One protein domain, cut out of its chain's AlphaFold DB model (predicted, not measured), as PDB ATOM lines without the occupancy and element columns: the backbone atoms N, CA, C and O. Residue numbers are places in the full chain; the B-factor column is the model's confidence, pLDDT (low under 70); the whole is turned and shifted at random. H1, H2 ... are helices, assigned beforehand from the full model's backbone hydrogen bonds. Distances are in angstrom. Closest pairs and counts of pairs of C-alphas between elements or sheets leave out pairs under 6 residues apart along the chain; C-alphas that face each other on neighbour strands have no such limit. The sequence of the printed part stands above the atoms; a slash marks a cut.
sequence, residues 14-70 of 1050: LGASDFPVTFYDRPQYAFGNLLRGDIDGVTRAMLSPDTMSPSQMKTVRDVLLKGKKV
ATOM      1  N   LEU A  14      41.894 -28.183 -43.853       33.47
ATOM      2  CA  LEU A  14      41.242 -28.325 -42.552       33.47
ATOM      3  C   LEU A  14      41.430 -27.003 -41.797       33.47
ATOM      4  O   LEU A  14      42.507 -26.716 -41.272       33.47
ATOM      5  N   GLY A  15      40.385 -26.177 -41.797       35.19
ATOM      6  CA  GLY A  15      40.322 -24.961 -41.003       35.19
ATOM      7  C   GLY A  15      40.489 -25.305 -39.529       35.19
ATOM      8  O   GLY A  15      39.806 -26.175 -38.991       35.19
ATOM      9  N   ALA A  16      41.424 -24.623 -38.880       35.06
ATOM     10  CA  ALA A  16      41.691 -24.733 -37.461       35.06
ATOM     11  C   ALA A  16      40.491 -24.249 -36.623       35.06
ATOM     12  O   ALA A  16      40.496 -23.111 -36.184       35.06
ATOM     13  N   SER A  17      39.494 -25.100 -36.365       40.69
ATOM     14  CA  SER A  17      38.688 -25.049 -35.132       40.69
ATOM     15  C   SER A  17      37.827 -26.311 -34.962       40.69
ATOM     16  O   SER A  17      36.602 -26.265 -35.061       40.69
ATOM     17  N   ASP A  18      38.444 -27.456 -34.650       51.50
ATOM     18  CA  ASP A  18      37.699 -28.640 -34.167       51.50
ATOM     19  C   ASP A  18      37.056 -28.409 -32.779       51.50
ATOM     20  O   ASP A  18      36.218 -29.191 -32.328       51.50
ATOM     21  N   PHE A  19      37.408 -27.306 -32.107       53.88
ATOM     22  CA  PHE A  19      36.808 -26.859 -30.853       53.88
ATOM     23  C   PHE A  19      36.347 -25.401 -30.969       53.88
ATOM     24  O   PHE A  19      37.062 -24.595 -31.571       53.88
ATOM     25  N   PRO A  20      35.184 -25.040 -30.390       73.00
ATOM     26  CA  PRO A  20      34.786 -23.642 -30.280       73.00
ATOM     27  C   PRO A  20      35.864 -22.868 -29.516       73.00
ATOM     28  O   PRO A  20      36.409 -23.370 -28.531       73.00
ATOM     29  N   VAL A  21      36.169 -21.652 -29.970       79.31
ATOM     30  CA  VAL A  21      37.171 -20.788 -29.338       79.31
ATOM     31  C   VAL A  21      36.794 -20.566 -27.874       79.31
ATOM     32  O   VAL A  21      35.750 -19.991 -27.552       79.31
ATOM     33  N   THR A  22      37.645 -21.033 -26.966       84.19
ATOM     34  CA  THR A  22      37.373 -20.959 -25.528       84.19
ATOM     35  C   THR A  22      37.892 -19.644 -24.951       84.19
ATOM     36  O   THR A  22      38.692 -18.949 -25.574       84.19
ATOM     37  N   PHE A  23      37.494 -19.306 -23.719       84.31
ATOM     38  CA  PHE A  23      38.055 -18.152 -23.002       84.31
ATOM     39  C   PHE A  23      39.593 -18.182 -22.932       84.31
ATOM     40  O   PHE A  23      40.227 -17.135 -23.005       84.31
ATOM     41  N   TYR A  24      40.195 -19.371 -22.826       86.44
ATOM     42  CA  TYR A  24      41.647 -19.543 -22.707       86.44
ATOM     43  C   TYR A  24      42.409 -19.225 -24.001       86.44
ATOM     44  O   TYR A  24      43.607 -18.943 -23.958       86.44
ATOM     45  N   ASP A  25      41.707 -19.245 -25.133       87.62
ATOM     46  CA  ASP A  25      42.267 -18.965 -26.452       87.62
ATOM     47  C   ASP A  25      42.196 -17.486 -26.825       87.62
ATOM     48  O   ASP A  25      43.088 -16.977 -27.505       87.62
ATOM     49  N   ARG A  26      41.152 -16.781 -26.360       89.50
ATOM     50  CA  ARG A  26      40.861 -15.399 -26.778       89.50
ATOM     51  C   ARG A  26      42.057 -14.464 -26.601       89.50
ATOM     52  O   ARG A  26      42.402 -13.803 -27.575       89.50
ATOM     53  N   PRO A  27      42.760 -14.435 -25.450       88.81
ATOM     54  CA  PRO A  27      43.901 -13.536 -25.285       88.81
ATOM     55  C   PRO A  27      45.086 -13.918 -26.170       88.81
ATOM     56  O   PRO A  27      45.821 -13.042 -26.612       88.81
ATOM     57  N   GLN A  28      45.262 -15.208 -26.471       89.56
ATOM     58  CA  GLN A  28      46.324 -15.673 -27.362       89.56
ATOM     59  C   GLN A  28      46.055 -15.255 -28.816       89.56
ATOM     60  O   GLN A  28      46.983 -14.821 -29.500       89.56
ATOM     61  N   TYR A  29      44.802 -15.334 -29.275       91.19
ATOM     62  CA  TYR A  29      44.398 -14.839 -30.595       91.19
ATOM     63  C   TYR A  29      44.426 -13.316 -30.672       91.19
ATOM     64  O   TYR A  29      44.978 -12.767 -31.618       91.19
ATOM     65  N   ALA A  30      43.922 -12.630 -29.645       87.38
ATOM     66  CA  ALA A  30      43.985 -11.179 -29.539       87.38
ATOM     67  C   ALA A  30      45.436 -10.684 -29.609       87.38
ATOM     68  O   ALA A  30      45.754  -9.808 -30.404       87.38
ATOM     69  N   PHE A  31      46.352 -11.300 -28.861       89.69
ATOM     70  CA  PHE A  31      47.766 -10.935 -28.902       89.69
ATOM     71  C   PHE A  31      48.425 -11.286 -30.251       89.69
ATOM     72  O   PHE A  31      49.196 -10.493 -30.783       89.69
ATOM     73  N   GLY A  32      48.062 -12.418 -30.866       87.94
ATOM     74  CA  GLY A  32      48.506 -12.771 -32.220       87.94
ATOM     75  C   GLY A  32      48.003 -11.821 -33.315       87.94
ATOM     76  O   GLY A  32      48.721 -11.573 -34.282       87.94
ATOM     77  N   ASN A  33      46.792 -11.276 -33.181       90.50
ATOM     78  CA  ASN A  33      46.243 -10.247 -34.072       90.50
ATOM     79  C   ASN A  33      46.900  -8.884 -33.826       90.50
ATOM     80  O   ASN A  33      47.260  -8.205 -34.783       90.50
ATOM     81  N   LEU A  34      47.166  -8.535 -32.564       89.56
ATOM     82  CA  LEU A  34      47.869  -7.306 -32.197       89.56
ATOM     83  C   LEU A  34      49.281  -7.254 -32.797       89.56
ATOM     84  O   LEU A  34      49.643  -6.252 -33.404       89.56
ATOM     85  N   LEU A  35      50.052  -8.345 -32.706       89.44
ATOM     86  CA  LEU A  35      51.390  -8.433 -33.315       89.44
ATOM     87  C   LEU A  35      51.374  -8.314 -34.848       89.44
ATOM     88  O   LEU A  35      52.410  -8.051 -35.452       89.44
ATOM     89  N   ARG A  36      50.214  -8.515 -35.476       91.62
ATOM     90  CA  ARG A  36      50.003  -8.343 -36.919       91.62
ATOM     91  C   ARG A  36      49.383  -6.996 -37.285       91.62
ATOM     92  O   ARG A  36      49.154  -6.759 -38.466       91.62
ATOM     93  N   GLY A  37      49.087  -6.143 -36.304       91.56
ATOM     94  CA  GLY A  37      48.402  -4.868 -36.517       91.56
ATOM     95  C   GLY A  37      46.901  -4.984 -36.826       91.56
ATOM     96  O   GLY A  37      46.305  -4.005 -37.261       91.56
ATOM     97  N   ASP A  38      46.264  -6.142 -36.603       91.94
ATOM     98  CA  ASP A  38      44.835  -6.364 -36.888       91.94
ATOM     99  C   ASP A  38      43.953  -6.071 -35.657       91.94
ATOM    100  O   ASP A  38      43.570  -6.977 -34.914       91.94
ATOM    101  N   ILE A  39      43.637  -4.792 -35.424       89.50
ATOM    102  CA  ILE A  39      42.843  -4.320 -34.267       89.50
ATOM    103  C   ILE A  39      41.403  -4.873 -34.276       89.50
ATOM    104  O   ILE A  39      40.842  -5.187 -33.219       89.50
ATOM    105  N   ASP A  40      40.804  -5.044 -35.456       80.81
ATOM    106  CA  ASP A  40      39.482  -5.667 -35.601       80.81
ATOM    107  C   ASP A  40      39.546  -7.144 -35.179       80.81
ATOM    108  O   ASP A  40      38.737  -7.608 -34.372       80.81
ATOM    109  N   GLY A  41      40.594  -7.860 -35.595       85.62
ATOM    110  CA  GLY A  41      40.904  -9.209 -35.126       85.62
ATOM    111  C   GLY A  41      41.113  -9.303 -33.610       85.62
ATOM    112  O   GLY A  41      40.679 -10.285 -33.000       85.62
ATOM    113  N   VAL A  42      41.720  -8.296 -32.965       85.00
ATOM    114  CA  VAL A  42      41.824  -8.220 -31.489       85.00
ATOM    115  C   VAL A  42      40.435  -8.144 -30.852       85.00
ATOM    116  O   VAL A  42      40.121  -8.905 -29.933       85.00
ATOM    117  N   THR A  43      39.590  -7.248 -31.360       77.00
ATOM    118  CA  THR A  43      38.249  -6.988 -30.820       77.00
ATOM    119  C   THR A  43      37.345  -8.206 -30.991       77.00
ATOM    120  O   THR A  43      36.722  -8.665 -30.029       77.00
ATOM    121  N   ARG A  44      37.344  -8.804 -32.188       83.38
ATOM    122  CA  ARG A  44      36.601 -10.033 -32.483       83.38
ATOM    123  C   ARG A  44      37.095 -11.205 -31.652       83.38
ATOM    124  O   ARG A  44      36.264 -11.923 -31.112       83.38
ATOM    125  N   ALA A  45      38.404 -11.374 -31.461       83.19
ATOM    126  CA  ALA A  45      38.927 -12.436 -30.602       83.19
ATOM    127  C   ALA A  45      38.370 -12.366 -29.173       83.19
ATOM    128  O   ALA A  45      38.080 -13.402 -28.572       83.19
ATOM    129  N   MET A  46      38.180 -11.160 -28.634       80.00
ATOM    130  CA  MET A  46      37.695 -10.962 -27.268       80.00
ATOM    131  C   MET A  46      36.170 -11.042 -27.154       80.00
ATOM    132  O   MET A  46      35.662 -11.713 -26.245       80.00
ATOM    133  N   LEU A  47      35.453 -10.382 -28.067       77.06
ATOM    134  CA  LEU A  47      34.007 -10.164 -27.974       77.06
ATOM    135  C   LEU A  47      33.192 -11.151 -28.815       77.06
ATOM    136  O   LEU A  47      32.151 -11.619 -28.366       77.06
ATOM    137  N   SER A  48      33.681 -11.520 -29.998       80.12
ATOM    138  CA  SER A  48      32.934 -12.318 -30.978       80.12
ATOM    139  C   SER A  48      33.838 -13.351 -31.663       80.12
ATOM    140  O   SER A  48      33.995 -13.324 -32.888       80.12
ATOM    141  N   PRO A  49      34.467 -14.269 -30.903       79.38
ATOM    142  CA  PRO A  49      35.536 -15.120 -31.423       79.38
ATOM    143  C   PRO A  49      35.084 -16.047 -32.557       79.38
ATOM    144  O   PRO A  49      35.882 -16.409 -33.416       79.38
ATOM    145  N   ASP A  50      33.793 -16.376 -32.603       78.31
ATOM    146  CA  ASP A  50      33.188 -17.203 -33.650       78.31
ATOM    147  C   ASP A  50      33.128 -16.494 -35.018       78.31
ATOM    148  O   ASP A  50      32.817 -17.122 -36.029       78.31
ATOM    149  N   THR A  51      33.400 -15.185 -35.060       80.44
ATOM    150  CA  THR A  51      33.445 -14.370 -36.289       80.44
ATOM    151  C   THR A  51      34.863 -14.175 -36.828       80.44
ATOM    152  O   THR A  51      35.042 -13.514 -37.854       80.44
ATOM    153  N   MET A  52      35.873 -14.724 -36.148       81.75
ATOM    154  CA  MET A  52      37.260 -14.624 -36.593       81.75
ATOM    155  C   MET A  52      37.485 -15.427 -37.873       81.75
ATOM    156  O   MET A  52      37.025 -16.561 -38.012       81.75
ATOM    157  N   SER A  53      38.250 -14.858 -38.799       85.56
ATOM    158  CA  SER A  53      38.734 -15.592 -39.966       85.56
ATOM    159  C   SER A  53      39.812 -16.623 -39.571       85.56
ATOM    160  O   SER A  53      40.457 -16.488 -38.526       85.56
ATOM    161  N   PRO A  54      40.106 -17.631 -40.416       86.62
ATOM    162  CA  PRO A  54      41.205 -18.567 -40.164       86.62
ATOM    163  C   PRO A  54      42.568 -17.882 -39.992       86.62
ATOM    164  O   PRO A  54      43.417 -18.365 -39.244       86.62
ATOM    165  N   SER A  55      42.791 -16.738 -40.656       84.31
ATOM    166  CA  SER A  55      44.000 -15.947 -40.433       84.31
ATOM    167  C   SER A  55      43.977 -15.310 -39.045       84.31
ATOM    168  O   SER A  55      45.001 -15.337 -38.371       84.31
ATOM    169  N   GLN A  56      42.842 -14.808 -38.564       87.25
ATOM    170  CA  GLN A  56      42.698 -14.224 -37.223       87.25
ATOM    171  C   GLN A  56      42.811 -15.248 -36.082       87.25
ATOM    172  O   GLN A  56      43.168 -14.876 -34.967       87.25
ATOM    173  N   MET A  57      42.607 -16.537 -36.368       86.94
ATOM    174  CA  MET A  57      42.836 -17.645 -35.428       86.94
ATOM    175  C   MET A  57      44.307 -18.100 -35.340       86.94
ATOM    176  O   MET A  57      44.619 -19.034 -34.601       86.94
ATOM    177  N   LYS A  58      45.241 -17.478 -36.077       87.56
ATOM    178  CA  LYS A  58      46.676 -17.784 -35.947       87.56
ATOM    179  C   LYS A  58      47.221 -17.260 -34.617       87.56
ATOM    180  O   LYS A  58      46.998 -16.112 -34.239       87.56
ATOM    181  N   THR A  59      47.962 -18.110 -33.915       85.62
ATOM    182  CA  THR A  59      48.589 -17.785 -32.626       85.62
ATOM    183  C   THR A  59      49.958 -17.125 -32.819       85.62
ATOM    184  O   THR A  59      50.559 -17.227 -33.887       85.62
ATOM    185  N   VAL A  60      50.509 -16.503 -31.768       82.56
ATOM    186  CA  VAL A  60      51.886 -15.952 -31.768       82.56
ATOM    187  C   VAL A  60      52.926 -16.984 -32.200       82.56
ATOM    188  O   VAL A  60      53.865 -16.671 -32.925       82.56
ATOM    189  N   ARG A  61      52.731 -18.244 -31.812       82.50
ATOM    190  CA  ARG A  61      53.583 -19.351 -32.236       82.50
ATOM    191  C   ARG A  61      53.581 -19.521 -33.752       82.50
ATOM    192  O   ARG A  61      54.637 -19.743 -34.330       82.50
ATOM    193  N   ASP A  62      52.421 -19.437 -34.396       80.94
ATOM    194  CA  ASP A  62      52.319 -19.623 -35.847       80.94
ATOM    195  C   ASP A  62      53.073 -18.516 -36.602       80.94
ATOM    196  O   ASP A  62      53.625 -18.768 -37.674       80.94
ATOM    197  N   VAL A  63      53.172 -17.328 -35.996       78.88
ATOM    198  CA  VAL A  63      54.009 -16.220 -36.472       78.88
ATOM    199  C   VAL A  63      55.499 -16.512 -36.242       78.88
ATOM    200  O   VAL A  63      56.297 -16.382 -37.167       78.88
ATOM    201  N   LEU A  64      55.880 -16.968 -35.043       79.88
ATOM    202  CA  LEU A  64      57.282 -17.221 -34.676       79.88
ATOM    203  C   LEU A  64      57.899 -18.435 -35.387       79.88
ATOM    204  O   LEU A  64      59.066 -18.405 -35.766       79.88
ATOM    205  N   LEU A  65      57.135 -19.513 -35.575       81.00
ATOM    206  CA  LEU A  65      57.644 -20.791 -36.087       81.00
ATOM    207  C   LEU A  65      57.438 -20.980 -37.595       81.00
ATOM    208  O   LEU A  65      57.783 -22.039 -38.121       81.00
ATOM    209  N   LYS A  66      56.892 -19.969 -38.291       82.50
ATOM    210  CA  LYS A  66      56.705 -19.926 -39.757       82.50
ATOM    211  C   LYS A  66      56.159 -21.236 -40.363       82.50
ATOM    212  O   LYS A  66      56.567 -21.642 -41.444       82.50
ATOM    213  N   GLY A  67      55.264 -21.931 -39.658       68.38
ATOM    214  CA  GLY A  67      54.619 -23.156 -40.154       68.38
ATOM    215  C   GLY A  67      55.441 -24.455 -40.092       68.38
ATOM    216  O   GLY A  67      54.983 -25.469 -40.620       68.38
ATOM    217  N   LYS A  68      56.610 -24.494 -39.435       78.31
ATOM    218  CA  LYS A  68      57.335 -25.765 -39.224       78.31
ATOM    219  C   LYS A  68      56.521 -26.715 -38.331       78.31
ATOM    220  O   LYS A  68      55.976 -26.294 -37.313       78.31
ATOM    221  N   LYS A  69      56.450 -28.008 -38.683       75.12
ATOM    222  CA  LYS A  69      55.799 -29.041 -37.852       75.12
ATOM    223  C   LYS A  69      56.580 -29.212 -36.545       75.12
ATOM    224  O   LYS A  69      57.703 -29.703 -36.549       75.12
ATOM    225  N   VAL A  70      55.984 -28.803 -35.428       75.19
ATOM    226  CA  VAL A  70      56.606 -28.864 -34.097       75.19
ATOM    227  C   VAL A  70      56.147 -30.117 -33.356       75.19
ATOM    228  O   VAL A  70      54.967 -30.465 -33.406       75.19
TER     229      VAL A  70
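Overview. This is residues 14 to 70 of the 1050 residues of an uncharacterized protein of marine sediment metagenome (UniProt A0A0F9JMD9). Two short helices, H1 and H2, lie side by side as a helical hairpin, and the smaller H3 packs on H1 on the side away from H2. The long link from H2 to H3 folds back past the hairpin, and residues 64 to 70, of which 64 belongs to H3, stick out. The printed part has 57 residues with three named helices, in the order H1, H2, H3, and no named strand. The class is all helix, with 23 of the 57 residues in named elements, under half. The whole is compact, with a radius of gyration of the C-alphas of 10.6 A and spans of 30 by 26 by 18 A.

Along the chain. Residues 14 to 25 hold no named element. H1, residues 26 to 34, begins with C-alpha 26 at (40.861, -15.399, -26.778) and is 12.0 A long from first to last C-alpha. H2, residues 39 to 47, begins with C-alpha 39 at (42.843, -4.320, -34.267) and is 12.3 A long. H3, residues 60 to 64, is 6.3 A long and ends with C-alpha 64 at (57.282, -17.221, -34.676).

Arrangement. H1 and H2 touch and form a hairpin, with a shallow tilt of 6 degrees, opposite ways. Their closest C-alphas are those of Ala 30 and Val 42, 4.2 A apart. H1 and H3 touch, and their closest C-alphas are those of Gly 32 and Val 60, 4.7 A apart. H2 and H3 are apart. In H1, H2 and H3 every O i to N i+4 pair is within hydrogen-bond range.

Size, cuts and confidence. The two C-alphas farthest apart are those of Leu 47 and Lys 69, at 30.5 A. The printed part has no cut. The link from H1 to H2 is tight, with 4 residues, and the link from H2 to H3 is long, with 12 residues. Residues 64 to 70 stand free. The mean pLDDT of the printed part is 79.4, and residues 14 to 19 and residue 67 are under 70.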